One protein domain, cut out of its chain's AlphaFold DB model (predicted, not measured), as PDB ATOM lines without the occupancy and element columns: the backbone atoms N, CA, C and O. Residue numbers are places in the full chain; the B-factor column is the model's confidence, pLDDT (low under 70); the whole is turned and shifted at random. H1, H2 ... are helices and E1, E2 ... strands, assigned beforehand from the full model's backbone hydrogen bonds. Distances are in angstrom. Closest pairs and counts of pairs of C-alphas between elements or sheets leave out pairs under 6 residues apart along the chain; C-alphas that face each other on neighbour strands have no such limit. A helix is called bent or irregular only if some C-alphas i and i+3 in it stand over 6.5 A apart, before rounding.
ATOM      1  N   ASP A  32     230.210 200.277 260.238       93.56
ATOM      2  CA  ASP A  32     230.359 201.166 261.386       93.56
ATOM      3  C   ASP A  32     230.050 202.612 260.972       93.56
ATOM      4  O   ASP A  32     230.530 203.112 259.950       93.56
ATOM      5  N   VAL A  33     229.237 203.296 261.773       94.19
ATOM      6  CA  VAL A  33     228.879 204.703 261.587       94.19
ATOM      7  C   VAL A  33     229.055 205.433 262.909       94.19
ATOM      8  O   VAL A  33     228.549 205.002 263.944       94.19
ATOM      9  N   ASN A  34     229.785 206.543 262.881       95.88
ATOM     10  CA  ASN A  34     230.127 207.309 264.069       95.88
ATOM     11  C   ASN A  34     229.606 208.728 263.923       95.88
ATOM     12  O   ASN A  34     229.979 209.430 262.991       95.88
ATOM     13  N   PHE A  35     228.796 209.165 264.878       94.38
ATOM     14  CA  PHE A  35     228.300 210.529 264.911       94.38
ATOM     15  C   PHE A  35     228.800 211.249 266.147       94.38
ATOM     16  O   PHE A  35     228.871 210.676 267.235       94.38
ATOM     17  N   LYS A  36     229.064 212.542 265.981       96.81
ATOM     18  CA  LYS A  36     229.121 213.505 267.071       96.81
ATOM     19  C   LYS A  36     228.304 214.717 266.652       96.81
ATOM     20  O   LYS A  36     228.684 215.420 265.724       96.81
ATOM     21  N   ILE A  37     227.167 214.916 267.305       96.50
ATOM     22  CA  ILE A  37     226.169 215.905 266.906       96.50
ATOM     23  C   ILE A  37     225.923 216.843 268.080       96.50
ATOM     24  O   ILE A  37     225.506 216.409 269.157       96.50
ATOM     25  N   ASP A  38     226.172 218.130 267.869       96.69
ATOM     26  CA  ASP A  38     225.938 219.148 268.885       96.69
ATOM     27  C   ASP A  38     224.442 219.320 269.172       96.69
ATOM     28  O   ASP A  38     223.576 219.140 268.306       96.69
ATOM     29  N   LEU A  39     224.124 219.669 270.417       96.19
ATOM     30  CA  LEU A  39     222.759 219.940 270.842       96.19
ATOM     31  C   LEU A  39     222.236 221.210 270.162       96.19
ATOM     32  O   LEU A  39     222.841 222.280 270.222       96.19
ATOM     33  N   ASN A  40     221.040 221.114 269.599       94.25
ATOM     34  CA  ASN A  40     220.284 222.265 269.147       94.25
ATOM     35  C   ASN A  40     219.499 222.848 270.328       94.25
ATOM     36  O   ASN A  40     218.405 222.382 270.664       94.25
ATOM     37  N   ASN A  41     220.087 223.854 270.979       91.44
ATOM     38  CA  ASN A  41     219.511 224.497 272.161       91.44
ATOM     39  C   ASN A  41     218.128 225.096 271.891       91.44
ATOM     40  O   ASN A  41     217.217 224.903 272.689       91.44
ATOM     41  N   GLU A  42     217.947 225.774 270.756       90.75
ATOM     42  CA  GLU A  42     216.679 226.420 270.418       90.75
ATOM     43  C   GLU A  42     215.554 225.390 270.244       90.75
ATOM     44  O   GLU A  42     214.491 225.510 270.855       90.75
ATOM     45  N   MET A  43     215.790 224.339 269.454       91.00
ATOM     46  CA  MET A  43     214.806 223.272 269.259       91.00
ATOM     47  C   MET A  43     214.535 222.491 270.540       91.00
ATOM     48  O   MET A  43     213.394 222.101 270.791       91.00
ATOM     49  N   THR A  44     215.567 222.249 271.347       93.12
ATOM     50  CA  THR A  44     215.429 221.570 272.637       93.12
ATOM     51  C   THR A  44     214.580 222.408 273.589       93.12
ATOM     52  O   THR A  44     213.615 221.889 274.146       93.12
ATOM     53  N   ALA A  45     214.846 223.710 273.713       91.06
ATOM     54  CA  ALA A  45     214.061 224.614 274.550       91.06
ATOM     55  C   ALA A  45     212.599 224.712 274.083       91.06
ATOM     56  O   ALA A  45     211.689 224.617 274.905       91.06
ATOM     57  N   LYS A  46     212.365 224.822 272.766       90.31
ATOM     58  CA  LYS A  46     211.016 224.792 272.172       90.31
ATOM     59  C   LYS A  46     210.293 223.475 272.436       90.31
ATOM     60  O   LYS A  46     209.101 223.483 272.710       90.31
ATOM     61  N   THR A  47     211.003 222.348 272.346       89.25
ATOM     62  CA  THR A  47     210.405 221.024 272.560       89.25
ATOM     63  C   THR A  47     210.051 220.803 274.021       89.25
ATOM     64  O   THR A  47     209.043 220.165 274.264       89.25
ATOM     65  N   ASN A  48     210.838 221.316 274.973       88.62
ATOM     66  CA  ASN A  48     210.584 221.199 276.414       88.62
ATOM     67  C   ASN A  48     209.769 222.387 276.944       88.62
ATOM     68  O   ASN A  48     210.137 223.004 277.940       88.62
ATOM     69  N   SER A  49     208.687 222.754 276.260       87.75
ATOM     70  CA  SER A  49     207.813 223.848 276.697       87.75
ATOM     71  C   SER A  49     206.684 223.386 277.619       87.75
ATOM     72  O   SER A  49     206.053 224.223 278.258       87.75
ATOM     73  N   HIS A  50     206.394 222.083 277.667       90.62
ATOM     74  CA  HIS A  50     205.326 221.536 278.497       90.62
ATOM     75  C   HIS A  50     205.848 221.149 279.897       90.62
ATOM     76  O   HIS A  50     206.940 220.577 279.990       90.62
ATOM     77  N   PRO A  51     205.076 221.354 280.987       91.00
ATOM     78  CA  PRO A  51     205.530 221.068 282.355       91.00
ATOM     79  C   PRO A  51     206.122 219.668 282.590       91.00
ATOM     80  O   PRO A  51     207.142 219.533 283.264       91.00
ATOM     81  N   PHE A  52     205.541 218.609 282.010       92.25
ATOM     82  CA  PHE A  52     206.082 217.249 282.163       92.25
ATOM     83  C   PHE A  52     207.447 217.065 281.476       92.25
ATOM     84  O   PHE A  52     208.225 216.206 281.882       92.25
ATOM     85  N   GLN A  53     207.767 217.856 280.450       93.06
ATOM     86  CA  GLN A  53     209.049 217.762 279.747       93.06
ATOM     87  C   GLN A  53     210.149 218.471 280.526       93.06
ATOM     88  O   GLN A  53     211.222 217.914 280.738       93.06
ATOM     89  N   GLU A  54     209.844 219.662 281.044       91.81
ATOM     90  CA  GLU A  54     210.729 220.376 281.967       91.81
ATOM     91  C   GLU A  54     211.043 219.520 283.196       91.81
ATOM     92  O   GLU A  54     212.205 219.377 283.584       91.81
ATOM     93  N   LYS A  55     210.014 218.870 283.756       92.56
ATOM     94  CA  LYS A  55     210.165 217.934 284.871       92.56
ATOM     95  C   LYS A  55     211.076 216.759 284.520       92.56
ATOM     96  O   LYS A  55     211.946 216.418 285.316       92.56
ATOM     97  N   GLY A  56     210.910 216.166 283.337       93.19
ATOM     98  CA  GLY A  56     211.769 215.083 282.862       93.19
ATOM     99  C   GLY A  56     213.220 215.530 282.673       93.19
ATOM    100  O   GLY A  56     214.136 214.868 283.157       93.19
ATOM    101  N   LEU A  57     213.448 216.688 282.047       92.56
ATOM    102  CA  LEU A  57     214.792 217.240 281.857       92.56
ATOM    103  C   LEU A  57     215.492 217.481 283.204       92.56
ATOM    104  O   LEU A  57     216.643 217.074 283.391       92.56
ATOM    105  N   LYS A  58     214.774 218.060 284.174       92.06
ATOM    106  CA  LYS A  58     215.289 218.258 285.530       92.06
ATOM    107  C   LYS A  58     215.557 216.931 286.234       92.06
ATOM    108  O   LYS A  58     216.602 216.781 286.854       92.06
ATOM    109  N   ARG A  59     214.657 215.954 286.123       92.81
ATOM    110  CA  ARG A  59     214.798 214.646 286.776       92.81
ATOM    111  C   ARG A  59     215.998 213.862 286.245       92.81
ATOM    112  O   ARG A  59     216.819 213.415 287.035       92.81
ATOM    113  N   TYR A  60     216.106 213.680 284.932       93.38
ATOM    114  CA  TYR A  60     217.099 212.768 284.351       93.38
ATOM    115  C   TYR A  60     218.465 213.423 284.128       93.38
ATOM    116  O   TYR A  60     219.490 212.748 284.224       93.38
ATOM    117  N   PHE A  61     218.499 214.737 283.887       92.25
ATOM    118  CA  PHE A  61     219.737 215.446 283.557       92.25
ATOM    119  C   PHE A  61     220.146 216.500 284.593       92.25
ATOM    120  O   PHE A  61     221.253 217.024 284.513       92.25
ATOM    121  N   ASP A  62     219.295 216.806 285.579       91.56
ATOM    122  CA  ASP A  62     219.504 217.910 286.526       91.56
ATOM    123  C   ASP A  62     219.749 219.254 285.816       91.56
ATOM    124  O   ASP A  62     220.618 220.048 286.185       91.56
ATOM    125  N   LYS A  63     218.989 219.498 284.741       90.44
ATOM    126  CA  LYS A  63     219.067 220.724 283.940       90.44
ATOM    127  C   LYS A  63     217.711 221.376 283.752       90.44
ATOM    128  O   LYS A  63     216.668 220.733 283.812       90.44
ATOM    129  N   GLU A  64     217.767 222.667 283.468       86.75
ATOM    130  CA  GLU A  64     216.631 223.470 283.035       86.75
ATOM    131  C   GLU A  64     216.718 223.712 281.525       86.75
ATOM    132  O   GLU A  64     217.811 223.753 280.952       86.75
ATOM    133  N   LYS A  65     215.567 223.902 280.871       78.00
ATOM    134  CA  LYS A  65     215.461 223.944 279.401       78.00
ATOM    135  C   LYS A  65     216.313 225.023 278.717       78.00
ATOM    136  O   LYS A  65     216.665 224.861 277.555       78.00
ATOM    137  N   ASN A  66     216.654 226.099 279.430       75.31
ATOM    138  CA  ASN A  66     217.392 227.245 278.891       75.31
ATOM    139  C   ASN A  66     218.907 227.194 279.162       75.31
ATOM    140  O   ASN A  66     219.613 228.129 278.800       75.31
ATOM    141  N   ASN A  67     219.419 226.145 279.815       74.75
ATOM    142  CA  ASN A  67     220.814 226.095 280.257       74.75
ATOM    143  C   ASN A  67     221.452 224.727 279.977       74.75
ATOM    144  O   ASN A  67     221.639 223.906 280.877       74.75
ATOM    145  N   LEU A  68     221.789 224.490 278.704       85.12
ATOM    146  CA  LEU A  68     222.426 223.254 278.229       85.12
ATOM    147  C   LEU A  68     223.747 223.539 277.472       85.12
ATOM    148  O   LEU A  68     223.908 223.122 276.321       85.12
ATOM    149  N   PRO A  69     224.717 224.255 278.078       83.31
ATOM    150  CA  PRO A  69     225.951 224.645 277.399       83.31
ATOM    151  C   PRO A  69     226.791 223.420 277.023       83.31
ATOM    152  O   PRO A  69     226.805 222.435 277.753       83.31
ATOM    153  N   ALA A  70     227.515 223.493 275.903       88.38
ATOM    154  CA  ALA A  70     228.480 222.471 275.471       88.38
ATOM    155  C   ALA A  70     227.943 221.019 275.501       88.38
ATOM    156  O   ALA A  70     228.635 220.093 275.932       88.38
ATOM    157  N   SER A  71     226.697 220.836 275.056       96.19
ATOM    158  CA  SER A  71     226.016 219.540 275.034       96.19
ATOM    159  C   SER A  71     226.084 218.911 273.642       96.19
ATOM    160  O   SER A  71     225.932 219.611 272.643       96.19
ATOM    161  N   PHE A  72     226.280 217.597 273.568       97.50
ATOM    162  CA  PHE A  72     226.310 216.841 272.312       97.50
ATOM    163  C   PHE A  72     225.891 215.390 272.543       97.50
ATOM    164  O   PHE A  72     225.925 214.896 273.671       97.50
ATOM    165  N   ILE A  73     225.543 214.688 271.471       98.12
ATOM    166  CA  ILE A  73     225.459 213.228 271.451       98.12
ATOM    167  C   ILE A  73     226.615 212.683 270.622       98.12
ATOM    168  O   ILE A  73     226.896 213.184 269.536       98.12
ATOM    169  N   GLN A  74     227.308 211.679 271.145       98.25
ATOM    170  CA  GLN A  74     228.300 210.917 270.402       98.25
ATOM    171  C   GLN A  74     227.883 209.456 270.412       98.25
ATOM    172  O   GLN A  74     227.730 208.874 271.482       98.25
ATOM    173  N   ILE A  75     227.688 208.862 269.240       97.44
ATOM    174  CA  ILE A  75     227.181 207.497 269.127       97.44
ATOM    175  C   ILE A  75     227.919 206.730 268.041       97.44
ATOM    176  O   ILE A  75     228.227 207.267 266.978       97.44
ATOM    177  N   HIS A  76     228.192 205.468 268.338       97.69
ATOM    178  CA  HIS A  76     228.753 204.494 267.425       97.69
ATOM    179  C   HIS A  76     227.679 203.451 267.119       97.69
ATOM    180  O   HIS A  76     227.218 202.741 268.019       97.69
ATOM    181  N   LEU A  77     227.264 203.386 265.857       96.56
ATOM    182  CA  LEU A  77     226.267 202.455 265.351       96.56
ATOM    183  C   LEU A  77     226.937 201.411 264.466       96.56
ATOM    184  O   LEU A  77     227.755 201.740 263.613       96.56
ATOM    185  N   LYS A  78     226.526 200.159 264.638       95.62
ATOM    186  CA  LYS A  78     226.860 199.039 263.767       95.62
ATOM    187  C   LYS A  78     225.618 198.672 262.982       95.62
ATOM    188  O   LYS A  78     224.618 198.286 263.582       95.62
ATOM    189  N   MET A  79     225.689 198.789 261.662       94.50
ATOM    190  CA  MET A  79     224.564 198.558 260.758       94.50
ATOM    191  C   MET A  79     224.829 197.334 259.887       94.50
ATOM    192  O   MET A  79     225.870 197.262 259.245       94.50
ATOM    193  N   LYS A  80     223.891 196.394 259.831       92.38
ATOM    194  CA  LYS A  80     223.941 195.222 258.948       92.38
ATOM    195  C   LYS A  80     222.662 195.181 258.127       92.38
ATOM    196  O   LYS A  80     221.582 195.398 258.676       92.38
ATOM    197  N   ASP A  81     222.765 194.911 256.829       89.19
ATOM    198  CA  ASP A  81     221.566 194.710 256.014       89.19
ATOM    199  C   ASP A  81     220.725 193.565 256.596       89.19
ATOM    200  O   ASP A  81     221.239 192.499 256.950       89.19
ATOM    201  N   GLY A  82     219.430 193.835 256.773       79.31
ATOM    202  CA  GLY A  82     218.482 192.856 257.283       79.31
ATOM    203  C   GLY A  82     218.051 191.861 256.204       79.31
ATOM    204  O   GLY A  82     218.420 191.967 255.037       79.31
ATOM    205  N   SER A  83     217.214 190.900 256.597       83.88
ATOM    206  CA  SER A  83     216.497 190.046 255.641       83.88
ATOM    207  C   SER A  83     215.440 190.818 254.842       83.88
ATOM    208  O   SER A  83     215.151 190.453 253.705       83.88
ATOM    209  N   ASP A  84     214.873 191.884 255.420       88.50
ATOM    210  CA  ASP A  84     214.004 192.835 254.722       88.50
ATOM    211  C   ASP A  84     214.869 193.887 254.003       88.50
ATOM    212  O   ASP A  84     215.612 194.617 254.667       88.50
ATOM    213  N   PRO A  85     214.771 194.021 252.666       87.06
ATOM    214  CA  PRO A  85     215.537 195.010 251.914       87.06
ATOM    215  C   PRO A  85     215.216 196.460 252.299       87.06
ATOM    216  O   PRO A  85     216.012 197.340 251.983       87.06
ATOM    217  N   ASN A  86     214.101 196.720 252.986       89.50
ATOM    218  CA  ASN A  86     213.700 198.041 253.472       89.50
ATOM    219  C   ASN A  86     214.105 198.283 254.933       89.50
ATOM    220  O   ASN A  86     213.622 199.227 255.557       89.50
ATOM    221  N   GLN A  87     214.960 197.435 255.511       93.56
ATOM    222  CA  GLN A  87     215.420 197.575 256.889       93.56
ATOM    223  C   GLN A  87     216.901 197.222 257.026       93.56
ATOM    224  O   GLN A  87     217.488 196.497 256.222       93.56
ATOM    225  N   VAL A  88     217.508 197.735 258.087       93.94
ATOM    226  CA  VAL A  88     218.834 197.326 258.553       93.94
ATOM    227  C   VAL A  88     218.745 196.948 260.026       93.94
ATOM    228  O   VAL A  88     218.039 197.606 260.785       93.94
ATOM    229  N   SER A  89     219.448 195.897 260.437       94.25
ATOM    230  CA  SER A  89     219.697 195.639 261.857       94.25
ATOM    231  C   SER A  89     220.716 196.660 262.341       94.25
ATOM    232  O   SER A  89     221.755 196.876 261.705       94.25
ATOM    233  N   ILE A  90     220.396 197.321 263.446       94.94
ATOM    234  CA  ILE A  90     221.251 198.327 264.047       94.94
ATOM    235  C   ILE A  90     221.387 198.067 265.537       94.94
ATOM    236  O   ILE A  90     220.413 197.828 266.243       94.94
ATOM    237  N   LYS A  91     222.622 198.158 266.010       95.62
ATOM    238  CA  LYS A  91     222.971 198.182 267.430       95.62
ATOM    239  C   LYS A  91     224.040 199.232 267.642       95.62
ATOM    240  O   LYS A  91     224.742 199.609 266.705       95.62
ATOM    241  N   GLY A  92     224.206 199.700 268.866       96.38
ATOM    242  CA  GLY A  92     225.174 200.756 269.096       96.38
ATOM    243  C   GLY A  92     225.363 201.104 270.549       96.38
ATOM    244  O   GLY A  92     224.694 200.588 271.436       96.38
ATOM    245  N   SER A  93     226.310 201.993 270.777       97.81
ATOM    246  CA  SER A  93     226.584 202.551 272.094       97.81
ATOM    247  C   SER A  93     227.070 203.979 271.929       97.81
ATOM    248  O   SER A  93     227.551 204.368 270.863       97.81
ATOM    249  N   GLY A  94     226.927 204.781 272.969       97.75
ATOM    250  CA  GLY A  94     227.311 206.174 272.896       97.75
ATOM    251  C   GLY A  94     227.242 206.872 274.232       97.75
ATOM    252  O   GLY A  94     227.119 206.256 275.289       97.75
ATOM    253  N   VAL A  95     227.316 208.190 274.161       97.94
ATOM    254  CA  VAL A  95     227.169 209.086 275.293       97.94
ATOM    255  C   VAL A  95     226.354 210.303 274.877       97.94
ATOM    256  O   VAL A  95     226.544 210.858 273.794       97.94
ATOM    257  N   ILE A  96     225.476 210.755 275.763       97.56
ATOM    258  CA  ILE A  96     224.961 212.122 275.730       97.56
ATOM    259  C   ILE A  96     225.774 212.929 276.735       97.56
ATOM    260  O   ILE A  96     225.872 212.556 277.900       97.56
ATOM    261  N   LYS A  97     226.351 214.043 276.298       96.69
ATOM    262  CA  LYS A  97     226.961 215.035 277.179       96.69
ATOM    263  C   LYS A  97     225.999 216.200 277.358       96.69
ATOM    264  O   LYS A  97     225.523 216.748 276.364       96.69
ATOM    265  N   VAL A  98     225.747 216.597 278.605       94.44
ATOM    266  CA  VAL A  98     224.931 217.774 278.934       94.44
ATOM    267  C   VAL A  98     225.678 218.662 279.924       94.44
ATOM    268  O   VAL A  98     225.762 218.364 281.120       94.44
ATOM    269  N   GLY A  99     226.254 219.764 279.442       91.94
ATOM    270  CA  GLY A  99     227.202 220.543 280.239       91.94
ATOM    271  C   GLY A  99     228.448 219.728 280.576       91.94
ATOM    272  O   GLY A  99     229.157 219.237 279.699       91.94
ATOM    273  N   THR A 100     228.737 219.590 281.866       92.62
ATOM    274  CA  THR A 100     229.875 218.811 282.378       92.62
ATOM    275  C   THR A 100     229.563 217.327 282.550       92.62
ATOM    276  O   THR A 100     230.482 216.529 282.704       92.62
ATOM    277  N   GLU A 101     228.286 216.953 282.521       93.69
ATOM    278  CA  GLU A 101     227.821 215.601 282.819       93.69
ATOM    279  C   GLU A 101     227.791 214.741 281.557       93.69
ATOM    280  O   GLU A 101     227.517 215.235 280.462       93.69
ATOM    281  N   THR A 102     228.064 213.445 281.712       95.56
ATOM    282  CA  THR A 102     228.067 212.468 280.616       95.56
ATOM    283  C   THR A 102     227.211 211.267 280.992       95.56
ATOM    284  O   THR A 102     227.368 210.705 282.071       95.56
ATOM    285  N   TYR A 103     226.334 210.869 280.078       96.38
ATOM    286  CA  TYR A 103     225.327 209.834 280.264       96.38
ATOM    287  C   TYR A 103     225.556 208.731 279.222       96.38
ATOM    288  O   TYR A 103     225.255 208.944 278.043       96.38
ATOM    289  N   PRO A 104     226.139 207.582 279.611       97.25
ATOM    290  CA  PRO A 104     226.336 206.445 278.718       97.25
ATOM    291  C   PRO A 104     225.016 205.864 278.223       97.25
ATOM    292  O   PRO A 104     224.055 205.769 278.989       97.25
ATOM    293  N   ILE A 105     225.005 205.444 276.960       97.25
ATOM    294  CA  ILE A 105     223.855 204.860 276.273       97.25
ATOM    295  C   ILE A 105     224.266 203.538 275.644       97.25
ATOM    296  O   ILE A 105     225.305 203.455 274.987       97.25
ATOM    297  N   GLN A 106     223.403 202.542 275.787       97.81
ATOM    298  CA  GLN A 106     223.485 201.276 275.078       97.81
ATOM    299  C   GLN A 106     222.193 201.078 274.288       97.81
ATOM    300  O   GLN A 106     221.112 201.193 274.853       97.81
ATOM    301  N   LEU A 107     222.301 200.797 272.993       97.00
ATOM    302  CA  LEU A 107     221.156 200.484 272.140       97.00
ATOM    303  C   LEU A 107     221.027 198.979 271.949       97.00
ATOM    304  O   LEU A 107     222.039 198.281 271.793       97.00
ATOM    305  N   ASP A 108     219.782 198.523 271.908       94.00
ATOM    306  CA  ASP A 108     219.444 197.142 271.588       94.00
ATOM    307  C   ASP A 108     219.592 196.891 270.081       94.00
ATOM    308  O   ASP A 108     219.483 197.821 269.272       94.00
ATOM    309  N   ASP A 109     219.847 195.634 269.708       94.19
ATOM    310  CA  ASP A 109     219.806 195.208 268.307       94.19
ATOM    311  C   ASP A 109     218.354 195.206 267.827       94.19
ATOM    312  O   ASP A 109     217.511 194.483 268.363       94.19
ATOM    313  N   GLN A 110     218.056 196.056 266.853       94.44
ATOM    314  CA  GLN A 110     216.696 196.268 266.380       94.44
ATOM    315  C   GLN A 110     216.669 196.642 264.896       94.44
ATOM    316  O   GLN A 110     217.661 197.146 264.363       94.44
ATOM    317  N   PRO A 111     215.541 196.418 264.205       94.81
ATOM    318  CA  PRO A 111     215.369 196.903 262.848       94.81
ATOM    319  C   PRO A 111     215.220 198.428 262.815       94.81
ATOM    320  O   PRO A 111     214.448 199.010 263.576       94.81
ATOM    321  N   LEU A 112     215.902 199.068 261.870       93.81
ATOM    322  CA  LEU A 112     215.712 200.466 261.507       93.81
ATOM    323  C   LEU A 112     215.244 200.549 260.046       93.81
ATOM    324  O   LEU A 112     215.906 199.981 259.169       93.81
ATOM    325  N   PRO A 113     214.143 201.261 259.758       92.88
ATOM    326  CA  PRO A 113     213.686 201.469 258.391       92.88
ATOM    327  C   PRO A 113     214.742 202.134 257.498       92.88
ATOM    328  O   PRO A 113     215.383 203.122 257.870       92.88
ATOM    329  N   LYS A 114     214.883 201.585 256.290       91.88
ATOM    330  CA  LYS A 114     215.717 202.059 255.185       91.88
ATOM    331  C   LYS A 114     214.798 202.456 254.031       91.88
ATOM    332  O   LYS A 114     214.067 201.627 253.499       91.88
ATOM    333  N   TYR A 115     214.873 203.714 253.622       88.06
ATOM    334  CA  TYR A 115     214.124 204.267 252.500       88.06
ATOM    335  C   TYR A 115     215.063 204.522 251.331       88.06
ATOM    336  O   TYR A 115     216.148 205.067 251.515       88.06
ATOM    337  N   ILE A 116     214.637 204.150 250.129       87.12
ATOM    338  CA  ILE A 116     215.350 204.457 248.891       87.12
ATOM    339  C   ILE A 116     214.481 205.450 248.126       87.12
ATOM    340  O   ILE A 116     213.386 205.111 247.678       87.12
ATOM    341  N   LEU A 117     214.946 206.692 248.026       80.25
ATOM    342  CA  LEU A 117     214.255 207.745 247.290       80.25
ATOM    343  C   LEU A 117     214.328 207.476 245.774       80.25
ATOM    344  O   LEU A 117     215.253 206.798 245.320       80.25
ATOM    345  N   PRO A 118     213.421 208.046 244.954       77.50
ATOM    346  CA  PRO A 118     213.427 207.841 243.499       77.50
ATOM    347  C   PRO A 118     214.744 208.218 242.804       77.50
ATOM    348  O   PRO A 118     215.086 207.654 241.770       77.50
ATOM    349  N   ASN A 119     215.506 209.150 243.384       77.88
ATOM    350  CA  ASN A 119     216.830 209.554 242.901       77.88
ATOM    351  C   ASN A 119     217.967 208.595 243.329       77.88
ATOM    352  O   ASN A 119     219.135 208.902 243.104       77.88
ATOM    353  N   GLY A 120     217.644 207.468 243.971       82.38
ATOM    354  CA  GLY A 120     218.595 206.475 244.476       82.38
ATOM    355  C   GLY A 120     219.207 206.804 245.841       82.38
ATOM    356  O   GLY A 120     219.984 206.005 246.359       82.38
ATOM    357  N   THR A 121     218.870 207.946 246.450       84.19
ATOM    358  CA  THR A 121     219.393 208.314 247.776       84.19
ATOM    359  C   THR A 121     218.801 207.402 248.845       84.19
ATOM    360  O   THR A 121     217.584 207.246 248.935       84.19
ATOM    361  N   VAL A 122     219.662 206.834 249.686       89.00
ATOM    362  CA  VAL A 122     219.255 206.003 250.824       89.00
ATOM    363  C   VAL A 122     219.085 206.879 252.059       89.00
ATOM    364  O   VAL A 122     219.928 207.728 252.314       89.00
ATOM    365  N   TRP A 123     218.029 206.657 252.835       89.94
ATOM    366  CA  TRP A 123     217.751 207.338 254.099       89.94
ATOM    367  C   TRP A 123     217.422 206.329 255.188       89.94
ATOM    368  O   TRP A 123     216.659 205.392 254.962       89.94
ATOM    369  N   TYR A 124     217.948 206.551 256.388       91.81
ATOM    370  CA  TYR A 124     217.604 205.759 257.564       91.81
ATOM    371  C   TYR A 124     216.830 206.629 258.544       91.81
ATOM    372  O   TYR A 124     217.335 207.667 258.970       91.81
ATOM    373  N   THR A 125     215.605 206.230 258.890       91.69
ATOM    374  CA  THR A 125     214.778 206.990 259.838       91.69
ATOM    375  C   THR A 125     213.955 206.081 260.734       91.69
ATOM    376  O   THR A 125     213.384 205.093 260.278       91.69
ATOM    377  N   GLY A 126     213.905 206.400 262.024       91.81
ATOM    378  CA  GLY A 126     213.140 205.626 262.995       91.81
ATOM    379  C   GLY A 126     213.582 205.844 264.435       91.81
ATOM    380  O   GLY A 126     214.464 206.649 264.726       91.81
ATOM    381  N   GLY A 127     212.926 205.130 265.348       94.62
ATOM    382  CA  GLY A 127     213.282 205.106 266.763       94.62
ATOM    383  C   GLY A 127     214.211 203.942 267.078       94.62
ATOM    384  O   GLY A 127     213.977 202.828 266.624       94.62
ATOM    385  N   LEU A 128     215.234 204.210 267.883       95.81
ATOM    386  CA  LEU A 128     216.149 203.226 268.439       95.81
ATOM    387  C   LEU A 128     215.949 203.177 269.947       95.81
ATOM    388  O   LEU A 128     216.206 204.157 270.645       95.81
ATOM    389  N   THR A 129     215.484 202.046 270.449       96.81
ATOM    390  CA  THR A 129     215.320 201.818 271.884       96.81
ATOM    391  C   THR A 129     216.642 201.381 272.500       96.81
ATOM    392  O   THR A 129     217.447 200.687 271.871       96.81
ATOM    393  N   GLY A 130     216.876 201.817 273.730       95.88
ATOM    394  CA  GLY A 130     218.021 201.401 274.513       95.88
ATOM    395  C   GLY A 130     217.905 201.803 275.973       95.88
ATOM    396  O   GLY A 130     216.846 202.202 276.465       95.88
ATOM    397  N   THR A 131     219.039 201.737 276.658       96.62
ATOM    398  CA  THR A 131     219.196 202.113 278.061       96.62
ATOM    399  C   THR A 131     220.171 203.276 278.197       96.62
ATOM    400  O   THR A 131     221.184 203.350 277.502       96.62
ATOM    401  N   ILE A 132     219.856 204.207 279.094       96.50
ATOM    402  CA  ILE A 132     220.716 205.327 279.473       96.50
ATOM    403  C   ILE A 132     220.922 205.327 280.982       96.50
ATOM    404  O   ILE A 132     219.979 205.111 281.750       96.50
ATOM    405  N   LYS A 133     222.154 205.618 281.405       94.06
ATOM    406  CA  LYS A 133     222.481 205.774 282.824       94.06
ATOM    407  C   LYS A 133     222.378 207.226 283.240       94.06
ATOM    408  O   LYS A 133     223.166 208.049 282.782       94.06
ATOM    409  N   THR A 134     221.403 207.540 284.090       90.81
ATOM    410  CA  THR A 134     221.112 208.907 284.553       90.81
ATOM    411  C   THR A 134     221.436 209.076 286.034       90.81
ATOM    412  O   THR A 134     221.632 208.096 286.747       90.81
ATOM    413  N   LYS A 135     221.460 210.322 286.529       78.69
ATOM    414  CA  LYS A 135     221.657 210.576 287.968       78.69
ATOM    415  C   LYS A 135     220.482 210.087 288.820       78.69
ATOM    416  O   LYS A 135     220.691 209.676 289.955       78.69
ATOM    417  N   ALA A 136     219.258 210.160 288.294       80.88
ATOM    418  CA  ALA A 136     218.059 209.771 289.036       80.88
ATOM    419  C   ALA A 136     217.846 208.255 289.069       80.88
ATOM    420  O   ALA A 136     217.319 207.735 290.048       80.88
ATOM    421  N   VAL A 137     218.211 207.561 287.989       80.69
ATOM    422  CA  VAL A 137     217.967 206.128 287.812       80.69
ATOM    423  C   VAL A 137     219.111 205.527 286.995       80.69
ATOM    424  O   VAL A 137     219.414 206.009 285.897       80.69
ATOM    425  N   ASN A 138     219.720 204.465 287.534       78.25
ATOM    426  CA  ASN A 138     220.895 203.819 286.947       78.25
ATOM    427  C   ASN A 138     220.643 203.252 285.552       78.25
ATOM    428  O   ASN A 138     221.529 203.387 284.724       78.25
ATOM    429  N   ASP A 139     219.469 202.679 285.282       87.69
ATOM    430  CA  ASP A 139     219.092 202.185 283.956       87.69
ATOM    431  C   ASP A 139     217.677 202.681 283.630       87.69
ATOM    432  O   ASP A 139     216.690 202.241 284.217       87.69
ATOM    433  N   THR A 140     217.583 203.666 282.736       92.69
ATOM    434  CA  THR A 140     216.310 204.212 282.235       92.69
ATOM    435  C   THR A 140     216.177 203.916 280.754       92.69
ATOM    436  O   THR A 140     217.170 203.936 280.030       92.69
ATOM    437  N   VAL A 141     214.950 203.690 280.288       92.94
ATOM    438  CA  VAL A 141     214.675 203.573 278.855       92.94
ATOM    439  C   VAL A 141     214.973 204.904 278.162       92.94
ATOM    440  O   VAL A 141     214.546 205.975 278.607       92.94
ATOM    441  N   VAL A 142     215.695 204.820 277.050       96.19
ATOM    442  CA  VAL A 142     215.874 205.917 276.103       96.19
ATOM    443  C   VAL A 142     215.377 205.488 274.733       96.19
ATOM    444  O   VAL A 142     215.647 204.379 274.278       96.19
ATOM    445  N   ILE A 143     214.672 206.392 274.064       97.06
ATOM    446  CA  ILE A 143     214.349 206.265 272.647       97.06
ATOM    447  C   ILE A 143     215.153 207.331 271.908       97.06
ATOM    448  O   ILE A 143     214.983 208.526 272.157       97.06
ATOM    449  N   LEU A 144     216.036 206.908 271.007       97.19
ATOM    450  CA  LEU A 144     216.745 207.788 270.087       97.19
ATOM    451  C   LEU A 144     216.026 207.801 268.739       97.19
ATOM    452  O   LEU A 144     216.088 206.836 267.988       97.19
ATOM    453  N   GLY A 145     215.349 208.895 268.412       95.94
ATOM    454  CA  GLY A 145     214.921 209.144 267.036       95.94
ATOM    455  C   GLY A 145     216.137 209.489 266.184       95.94
ATOM    456  O   GLY A 145     216.845 210.431 266.532       95.94
ATOM    457  N   LEU A 146     216.369 208.750 265.104       94.81
ATOM    458  CA  LEU A 146     217.444 208.963 264.137       94.81
ATOM    459  C   LEU A 146     216.842 209.349 262.787       94.81
ATOM    460  O   LEU A 146     215.924 208.683 262.326       94.81
ATOM    461  N   ASP A 147     217.394 210.384 262.162       92.62
ATOM    462  CA  ASP A 147     217.232 210.711 260.744       92.62
ATOM    463  C   ASP A 147     218.653 210.823 260.149       92.62
ATOM    464  O   ASP A 147     219.403 211.712 260.555       92.62
ATOM    465  N   TYR A 148     219.055 209.927 259.238       92.12
ATOM    466  CA  TYR A 148     220.427 209.847 258.708       92.12
ATOM    467  C   TYR A 148     220.486 209.726 257.177       92.12
ATOM    468  O   TYR A 148     219.932 208.790 256.594       92.12
ATOM    469  N   ASP A 149     221.228 210.654 256.562       90.19
ATOM    470  CA  ASP A 149     221.627 210.668 255.151       90.19
ATOM    471  C   ASP A 149     223.101 210.218 255.020       90.19
ATOM    472  O   ASP A 149     224.015 211.025 255.238       90.19
ATOM    473  N   PRO A 150     223.371 208.950 254.656       89.56
ATOM    474  CA  PRO A 150     224.724 208.435 254.473       89.56
ATOM    475  C   PRO A 150     225.471 209.059 253.291       89.56
ATOM    476  O   PRO A 150     226.693 208.964 253.257       89.56
ATOM    477  N   ALA A 151     224.782 209.662 252.315       87.81
ATOM    478  CA  ALA A 151     225.444 210.280 251.166       87.81
ATOM    479  C   ALA A 151     226.069 211.633 251.534       87.81
ATOM    480  O   ALA A 151     227.062 212.042 250.934       87.81
ATOM    481  N   LYS A 152     225.497 212.321 252.530       86.62
ATOM    482  CA  LYS A 152     225.985 213.615 253.033       86.62
ATOM    483  C   LYS A 152     226.713 213.523 254.369       86.62
ATOM    484  O   LYS A 152     227.196 214.546 254.842       86.62
ATOM    485  N   ASP A 153     226.745 212.337 254.973       87.00
ATOM    486  CA  ASP A 153     227.203 212.119 256.349       87.00
ATOM    487  C   ASP A 153     226.515 213.076 257.343       87.00
ATOM    488  O   ASP A 153     227.127 213.705 258.204       87.00
ATOM    489  N   GLN A 154     225.200 213.247 257.168       88.06
ATOM    490  CA  GLN A 154     224.387 214.156 257.972       88.06
ATOM    491  C   GLN A 154     223.369 213.375 258.781       88.06
ATOM    492  O   GLN A 154     222.549 212.644 258.226       88.06
ATOM    493  N   ALA A 155     223.385 213.582 260.095       92.38
ATOM    494  CA  ALA A 155     222.416 213.001 261.003       92.38
ATOM    495  C   ALA A 155     221.746 214.071 261.868       92.38
ATOM    496  O   ALA A 155     222.370 215.030 262.328       92.38
ATOM    497  N   PHE A 156     220.464 213.856 262.118       93.69
ATOM    498  CA  PHE A 156     219.705 214.502 263.173       93.69
ATOM    499  C   PHE A 156     219.286 213.429 264.169       93.69
ATOM    500  O   PHE A 156     218.886 212.327 263.786       93.69
ATOM    501  N   MET A 157     219.376 213.753 265.456       95.62
ATOM    502  CA  MET A 157     218.950 212.839 266.505       95.62
ATOM    503  C   MET A 157     218.083 213.538 267.532       95.62
ATOM    504  O   MET A 157     218.263 214.709 267.860       95.62
ATOM    505  N   SER A 158     217.158 212.788 268.107       97.00
ATOM    506  CA  SER A 158     216.427 213.205 269.293       97.00
ATOM    507  C   SER A 158     216.475 212.128 270.346       97.00
ATOM    508  O   SER A 158     216.214 210.980 270.023       97.00
ATOM    509  N   ALA A 159     216.761 212.497 271.588       97.38
ATOM    510  CA  ALA A 159     216.719 211.579 272.714       97.38
ATOM    511  C   ALA A 159     215.486 211.862 273.568       97.38
ATOM    512  O   ALA A 159     215.271 213.002 273.982       97.38
ATOM    513  N   PHE A 160     214.709 210.821 273.837       96.88
ATOM    514  CA  PHE A 160     213.574 210.825 274.751       96.88
ATOM    515  C   PHE A 160     213.925 209.916 275.926       96.88
ATOM    516  O   PHE A 160     214.135 208.723 275.725       96.88
ATOM    517  N   VAL A 161     214.035 210.475 277.130       95.69
ATOM    518  CA  VAL A 161     214.461 209.747 278.333       95.69
ATOM    519  C   VAL A 161     213.364 209.788 279.383       95.69
ATOM    520  O   VAL A 161     212.909 210.869 279.769       95.69
ATOM    521  N   GLY A 162     212.962 208.607 279.852       91.31
ATOM    522  CA  GLY A 162     211.871 208.444 280.805       91.31
ATOM    523  C   GLY A 162     210.532 208.146 280.138       91.31
ATOM    524  O   GLY A 162     210.465 207.463 279.120       91.31
ATOM    525  N   GLU A 163     209.451 208.644 280.733       87.06
ATOM    526  CA  GLU A 163     208.086 208.232 280.413       87.06
ATOM    527  C   GLU A 163     207.185 209.451 280.245       87.06
ATOM    528  O   GLU A 163     207.344 210.462 280.930       87.06
ATOM    529  N   LEU A 164     206.179 209.347 279.380       88.19
ATOM    530  CA  LEU A 164     205.152 210.376 279.259       88.19
ATOM    531  C   LEU A 164     204.199 210.318 280.466       88.19
ATOM    532  O   LEU A 164     203.108 209.763 280.383       88.19
ATOM    533  N   SER A 165     204.624 210.865 281.605       86.81
ATOM    534  CA  SER A 165     203.825 210.912 282.833       86.81
ATOM    535  C   SER A 165     203.975 212.236 283.573       86.81
ATOM    536  O   SER A 165     205.023 212.882 283.538       86.81
ATOM    537  N   GLU A 166     202.934 212.627 284.308       84.12
ATOM    538  CA  GLU A 166     202.983 213.809 285.177       84.12
ATOM    539  C   GLU A 166     203.947 213.617 286.356       84.12
ATOM    540  O   GLU A 166     204.528 214.580 286.863       84.12
ATOM    541  N   THR A 167     204.159 212.372 286.789       86.38
ATOM    542  CA  THR A 167     204.996 212.039 287.948       86.38
ATOM    543  C   THR A 167     206.481 212.055 287.615       86.38
ATOM    544  O   THR A 167     207.250 212.681 288.345       86.38
ATOM    545  N   ASN A 168     206.890 211.406 286.523       87.56
ATOM    546  CA  ASN A 168     208.306 211.246 286.181       87.56
ATOM    547  C   ASN A 168     208.760 212.228 285.101       87.56
ATOM    548  O   ASN A 168     209.908 212.672 285.129       87.56
ATOM    549  N   GLY A 169     207.857 212.617 284.201       92.62
ATOM    550  CA  GLY A 169     208.181 213.472 283.071       92.62
ATOM    551  C   GLY A 169     209.032 212.779 282.006       92.62
ATOM    552  O   GLY A 169     209.578 211.692 282.211       92.62
ATOM    553  N   LEU A 170     209.170 213.460 280.868       94.25
ATOM    554  CA  LEU A 170     209.905 212.985 279.696       94.25
ATOM    555  C   LEU A 170     210.980 214.002 279.317       94.25
ATOM    556  O   LEU A 170     210.661 215.078 278.820       94.25
ATOM    557  N   GLY A 171     212.252 213.678 279.539       93.56
ATOM    558  CA  GLY A 171     213.347 214.541 279.105       93.56
ATOM    559  C   GLY A 171     213.530 214.435 277.596       93.56
ATOM    560  O   GLY A 171     213.699 213.327 277.087       93.56
ATOM    561  N   VAL A 172     213.510 215.563 276.879       95.62
ATOM    562  CA  VAL A 172     213.714 215.572 275.424       95.62
ATOM    563  C   VAL A 172     214.944 216.394 275.060       95.62
ATOM    564  O   VAL A 172     215.057 217.547 275.457       95.62
ATOM    565  N   LEU A 173     215.852 215.834 274.267       96.50
ATOM    566  CA  LEU A 173     217.018 216.539 273.722       96.50
ATOM    567  C   LEU A 173     217.006 216.429 272.196       96.50
ATOM    568  O   LEU A 173     216.700 215.366 271.659       96.50
ATOM    569  N   ARG A 174     217.312 217.520 271.487       95.81
ATOM    570  CA  ARG A 174     217.379 217.565 270.017       95.81
ATOM    571  C   ARG A 174     218.799 217.914 269.583       95.81
ATOM    572  O   ARG A 174     219.323 218.942 269.998       95.81
ATOM    573  N   PHE A 175     219.399 217.087 268.739       96.19
ATOM    574  CA  PHE A 175     220.777 217.217 268.275       96.19
ATOM    575  C   PHE A 175     220.815 217.420 266.765       96.19
ATOM    576  O   PHE A 175     220.138 216.714 266.018       96.19
ATOM    577  N   GLY A 176     221.638 218.370 266.328       93.06
ATOM    578  CA  GLY A 176     221.776 218.737 264.926       93.06
ATOM    579  C   GLY A 176     220.625 219.602 264.420       93.06
ATOM    580  O   GLY A 176     219.773 220.085 265.171       93.06
ATOM    581  N   ILE A 177     220.610 219.817 263.112       85.25
ATOM    582  CA  ILE A 177     219.550 220.554 262.428       85.25
ATOM    583  C   ILE A 177     218.773 219.521 261.616       85.25
ATOM    584  O   ILE A 177     219.398 218.801 260.837       85.25
ATOM    585  N   PRO A 178     217.444 219.402 261.790       73.19
ATOM    586  CA  PRO A 178     216.648 218.477 261.002       73.19
ATOM    587  C   PRO A 178     216.725 218.911 259.542       73.19
ATOM    588  O   PRO A 178     216.031 219.831 259.114       73.19
ATOM    589  N   ASN A 179     217.573 218.246 258.767       62.75
ATOM    590  CA  ASN A 179     217.666 218.476 257.337       62.75
ATOM    591  C   ASN A 179     216.622 217.606 256.635       62.75
ATOM    592  O   ASN A 179     216.944 216.745 255.822       62.75
ATOM    593  N   ARG A 180     215.345 217.781 257.004       61.09
ATOM    594  CA  ARG A 180     214.251 217.183 256.238       61.09
ATOM    595  C   ARG A 180     214.140 217.982 254.960       61.09
ATOM    596  O   ARG A 180     213.484 219.024 254.928       61.09
ATOM    597  N   THR A 181     214.833 217.524 253.923       57.88
ATOM    598  CA  THR A 181     214.618 218.060 252.588       57.88
ATOM    599  C   THR A 181     213.128 217.955 252.277       57.88
ATOM    600  O   THR A 181     212.450 217.006 252.682       57.88
ATOM    601  N   LYS A 182     212.599 218.963 251.581       63.41
ATOM    602  CA  LYS A 182     211.214 218.979 251.097       63.41
ATOM    603  C   LYS A 182     210.836 217.635 250.448       63.41
ATOM    604  O   LYS A 182     209.778 217.098 250.740       63.41
ATOM    605  N   GLU A 183     211.774 217.052 249.704       61.59
ATOM    606  CA  GLU A 183     211.678 215.739 249.053       61.59
ATOM    607  C   GLU A 183     211.288 214.588 249.995       61.59
ATOM    608  O   GLU A 183     210.481 213.747 249.618       61.59
ATOM    609  N   ILE A 184     211.804 214.546 251.228       63.72
ATOM    610  CA  ILE A 184     211.468 213.480 252.189       63.72
ATOM    611  C   ILE A 184     210.054 213.663 252.720       63.72
ATOM    612  O   ILE A 184     209.316 212.693 252.869       63.72
ATOM    613  N   ASN A 185     209.664 214.906 253.007       70.50
ATOM    614  CA  ASN A 185     208.303 215.192 253.446       70.50
ATOM    615  C   ASN A 185     207.303 214.863 252.331       70.50
ATOM    616  O   ASN A 185     206.280 214.239 252.607       70.50
ATOM    617  N   ASP A 186     207.627 215.223 251.090       72.56
ATOM    618  CA  ASP A 186     206.807 214.923 249.919       72.56
ATOM    619  C   ASP A 186     206.678 213.400 249.726       72.56
ATOM    620  O   ASP A 186     205.561 212.898 249.624       72.56
ATOM    621  N   TYR A 187     207.781 212.649 249.821       69.19
ATOM    622  CA  TYR A 187     207.767 211.185 249.720       69.19
ATOM    623  C   TYR A 187     206.980 210.505 250.855       69.19
ATOM    624  O   TYR A 187     206.167 209.615 250.607       69.19
ATOM    625  N   ILE A 188     207.169 210.927 252.113       72.12
ATOM    626  CA  ILE A 188     206.411 210.386 253.257       72.12
ATOM    627  C   ILE A 188     204.912 210.645 253.081       72.12
ATOM    628  O   ILE A 188     204.094 209.779 253.399       72.12
ATOM    629  N   ASN A 189     204.541 211.830 252.597       77.00
ATOM    630  CA  ASN A 189     203.147 212.177 252.351       77.00
ATOM    631  C   ASN A 189     202.561 211.348 251.203       77.00
ATOM    632  O   ASN A 189     201.454 210.831 251.341       77.00
ATOM    633  N   GLU A 190     203.309 211.155 250.117       78.69
ATOM    634  CA  GLU A 190     202.898 210.304 249.000       78.69
ATOM    635  C   GLU A 190     202.686 208.850 249.445       78.69
ATOM    636  O   GLU A 190     201.632 208.270 249.183       78.69
ATOM    637  N   PHE A 191     203.623 208.284 250.210       74.38
ATOM    638  CA  PHE A 191     203.498 206.926 250.741       74.38
ATOM    639  C   PHE A 191     202.275 206.765 251.661       74.38
ATOM    640  O   PHE A 191     201.535 205.785 251.556       74.38
ATOM    641  N   LYS A 192     202.014 207.739 252.546       76.06
ATOM    642  CA  LYS A 192     200.815 207.744 253.404       76.06
ATOM    643  C   LYS A 192     199.526 207.806 252.588       76.06
ATOM    644  O   LYS A 192     198.580 207.085 252.907       76.06
ATOM    645  N   ASN A 193     199.498 208.623 251.535       79.88
ATOM    646  CA  ASN A 193     198.348 208.719 250.643       79.88
ATOM    647  C   ASN A 193     198.094 207.378 249.939       79.88
ATOM    648  O   ASN A 193     196.974 206.872 249.991       79.88
ATOM    649  N   GLN A 194     199.134 206.733 249.403       78.06
ATOM    650  CA  GLN A 194     199.015 205.412 248.770       78.06
ATOM    651  C   GLN A 194     198.487 204.340 249.737       78.06
ATOM    652  O   GLN A 194     197.599 203.567 249.378       78.06
ATOM    653  N   GLN A 195     198.971 204.312 250.984       76.50
ATOM    654  CA  GLN A 195     198.452 203.396 252.010       76.50
ATOM    655  C   GLN A 195     196.965 203.649 252.297       76.50
ATOM    656  O   GLN A 195     196.182 202.701 252.359       76.50
ATOM    657  N   SER A 196     196.559 204.918 252.410       78.31
ATOM    658  CA  SER A 196     195.158 205.278 252.656       78.31
ATOM    659  C   SER A 196     194.224 204.867 251.511       78.31
ATOM    660  O   SER A 196     193.130 204.363 251.765       78.31
ATOM    661  N   GLU A 197     194.671 204.980 250.256       81.31
ATOM    662  CA  GLU A 197     193.903 204.545 249.085       81.31
ATOM    663  C   GLU A 197     193.746 203.022 249.023       81.31
ATOM    664  O   GLU A 197     192.678 202.523 248.670       81.31
ATOM    665  N   ILE A 198     194.790 202.272 249.389       78.38
ATOM    666  CA  ILE A 198     194.732 200.807 249.462       78.38
ATOM    667  C   ILE A 198     193.746 200.367 250.547       78.38
ATOM    668  O   ILE A 198     192.966 199.441 250.323       78.38
ATOM    669  N   SER A 199     193.753 201.031 251.707       76.62
ATOM    670  CA  SER A 199     192.802 200.759 252.788       76.62
ATOM    671  C   SER A 199     191.359 201.097 252.408       76.62
ATOM    672  O   SER A 199     190.463 200.372 252.812       76.62
ATOM    673  N   ALA A 200     191.126 202.146 251.613       76.62
ATOM    674  CA  ALA A 200     189.785 202.550 251.177       76.62
ATOM    675  C   ALA A 200     189.165 201.633 250.104       76.62
ATOM    676  O   ALA A 200     187.965 201.708 249.847       76.62
ATOM    677  N   ARG A 201     189.974 200.792 249.446       80.75
ATOM    678  CA  ARG A 201     189.528 199.827 248.424       80.75
ATOM    679  C   ARG A 201     189.261 198.420 248.975       80.75
ATOM    680  O   ARG A 201     188.918 197.536 248.192       80.75
ATOM    681  N   ARG A 202     189.468 198.200 250.273       65.44
ATOM    682  CA  ARG A 202     189.160 196.950 250.981       65.44
ATOM    683  C   ARG A 202     187.886 197.112 251.793       65.44
ATOM    684  O   ARG A 202     187.155 196.106 251.883       65.44
TER     685      ARG A 202
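Overview. This is residues 32 to 202 of the 202 residues of an uncharacterized protein of Paenibacillus sp. URB8-2 (UniProt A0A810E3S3). What shape do these atoms make? One sheet of eight strands is curled and folded over on itself into a flattened, nearly closed barrel, with edge strands E1 and E8 coming together at Asp 38 and Phe 175. H1 and H2 pack on E8, H2 at the end of the barrel where E3 and E7 end, while H3 leads away as an arm of which residues 189 to 200 stick out, with 201 and 202 beyond. What is it made of? The 171 printed residues hold, along the chain, E1 H1 H2 E2 E3 E4 E5 E6 E7 E8 H3, of mixed class, and the sheet runs E1 to E8 in number order, antiparallel throughout. How large is it? It is compact, with a radius of gyration of the C-alphas of 17.1 A and spans of 49 by 36 by 26 A.

Along the chain. Where are the strands? E1, residues 32 to 38, is 20.0 A long and begins at C-alpha 32 (230.359, 201.166, 261.386); E2, residues 72 to 81, is 27.9 A long, and E3, residues 87 to 98, 31.4 A. E4, residues 101 to 116, is the longest strand by residues, 37.8 A; E5, residues 122 to 132, has 28.7 A, and E6, residues 140 to 149, 28.3 A. E7, residues 154 to 162, is 26.7 A long, and E8, residues 170 to 175, 16.3 A, ending at C-alpha 175 (220.777, 217.217, 268.275). Where are the helices? H1 is residues 41 to 47, 9.8 A, and H2 is residues 51 to 61, 15.3 A. H3, residues 182 to 200, is 27.0 A long and ends at C-alpha 200 (189.785, 202.550, 251.177).

Arrangement. How do the strands pair? E2 to E8 form a meander, each strand the antiparallel neighbour of the one before, and E1 is antiparallel to E2 at 156 degrees. Within hydrogen-bond range are, for instance, N 35 and O 75 at 2.9 A for E1 and E2, N 76 and O 93 at 2.8 A for E2 and E3, N 103 and O 96 at 2.8 A for E3 and E4, and N 106 and O 131 at 2.9 A for E4 and E5. So are N 128 and O 144 at 2.8 A for E5 and E6, N 145 and O 158 at 2.8 A for E6 and E7, and N 159 and O 173 at 2.9 A for E7 and E8. How does the sheet curve? It is a folded sheet, bent back into two leaves, E1 E2 E3 and E5 E6 E7 E8, that face each other with E4 as the hinge. E3 bends by 60 degrees at residue 91, E4 by 80 degrees at residue 109 and E5 by 54 degrees at residue 129. The closest C-alphas of E1 and E8, those of Asp 38 and Phe 175, are 5.5 A apart. Where are the helices? H1 is on the sheet, over E8, at a height over the sheet of 6.2 A, with the C-alphas of Thr 44 and Arg 174 closest at 5.2 A. H2 is on the sheet too, the C-alphas of Gly 56 and Gly 171 being closest to each other at 4.1 A; H3 is only just not on it, with 4 pairs of C-alphas within 10 A. In H1, H2 and H3 every O i to N i+4 pair is within hydrogen-bond range.

Size, cuts and confidence. What are its extremes? The two C-alphas farthest apart, those of Thr 100 and Arg 201, are 56.0 A apart; without residues 189 to 202, which stand free, the body spans 43 by 30 by 27 A. Is anything missing, or any link long? The printed part has no cut, and no link is long. Where is confidence low? The mean pLDDT of the printed part is 88.8, with residues 179 to 184, 187 and 202 under 70.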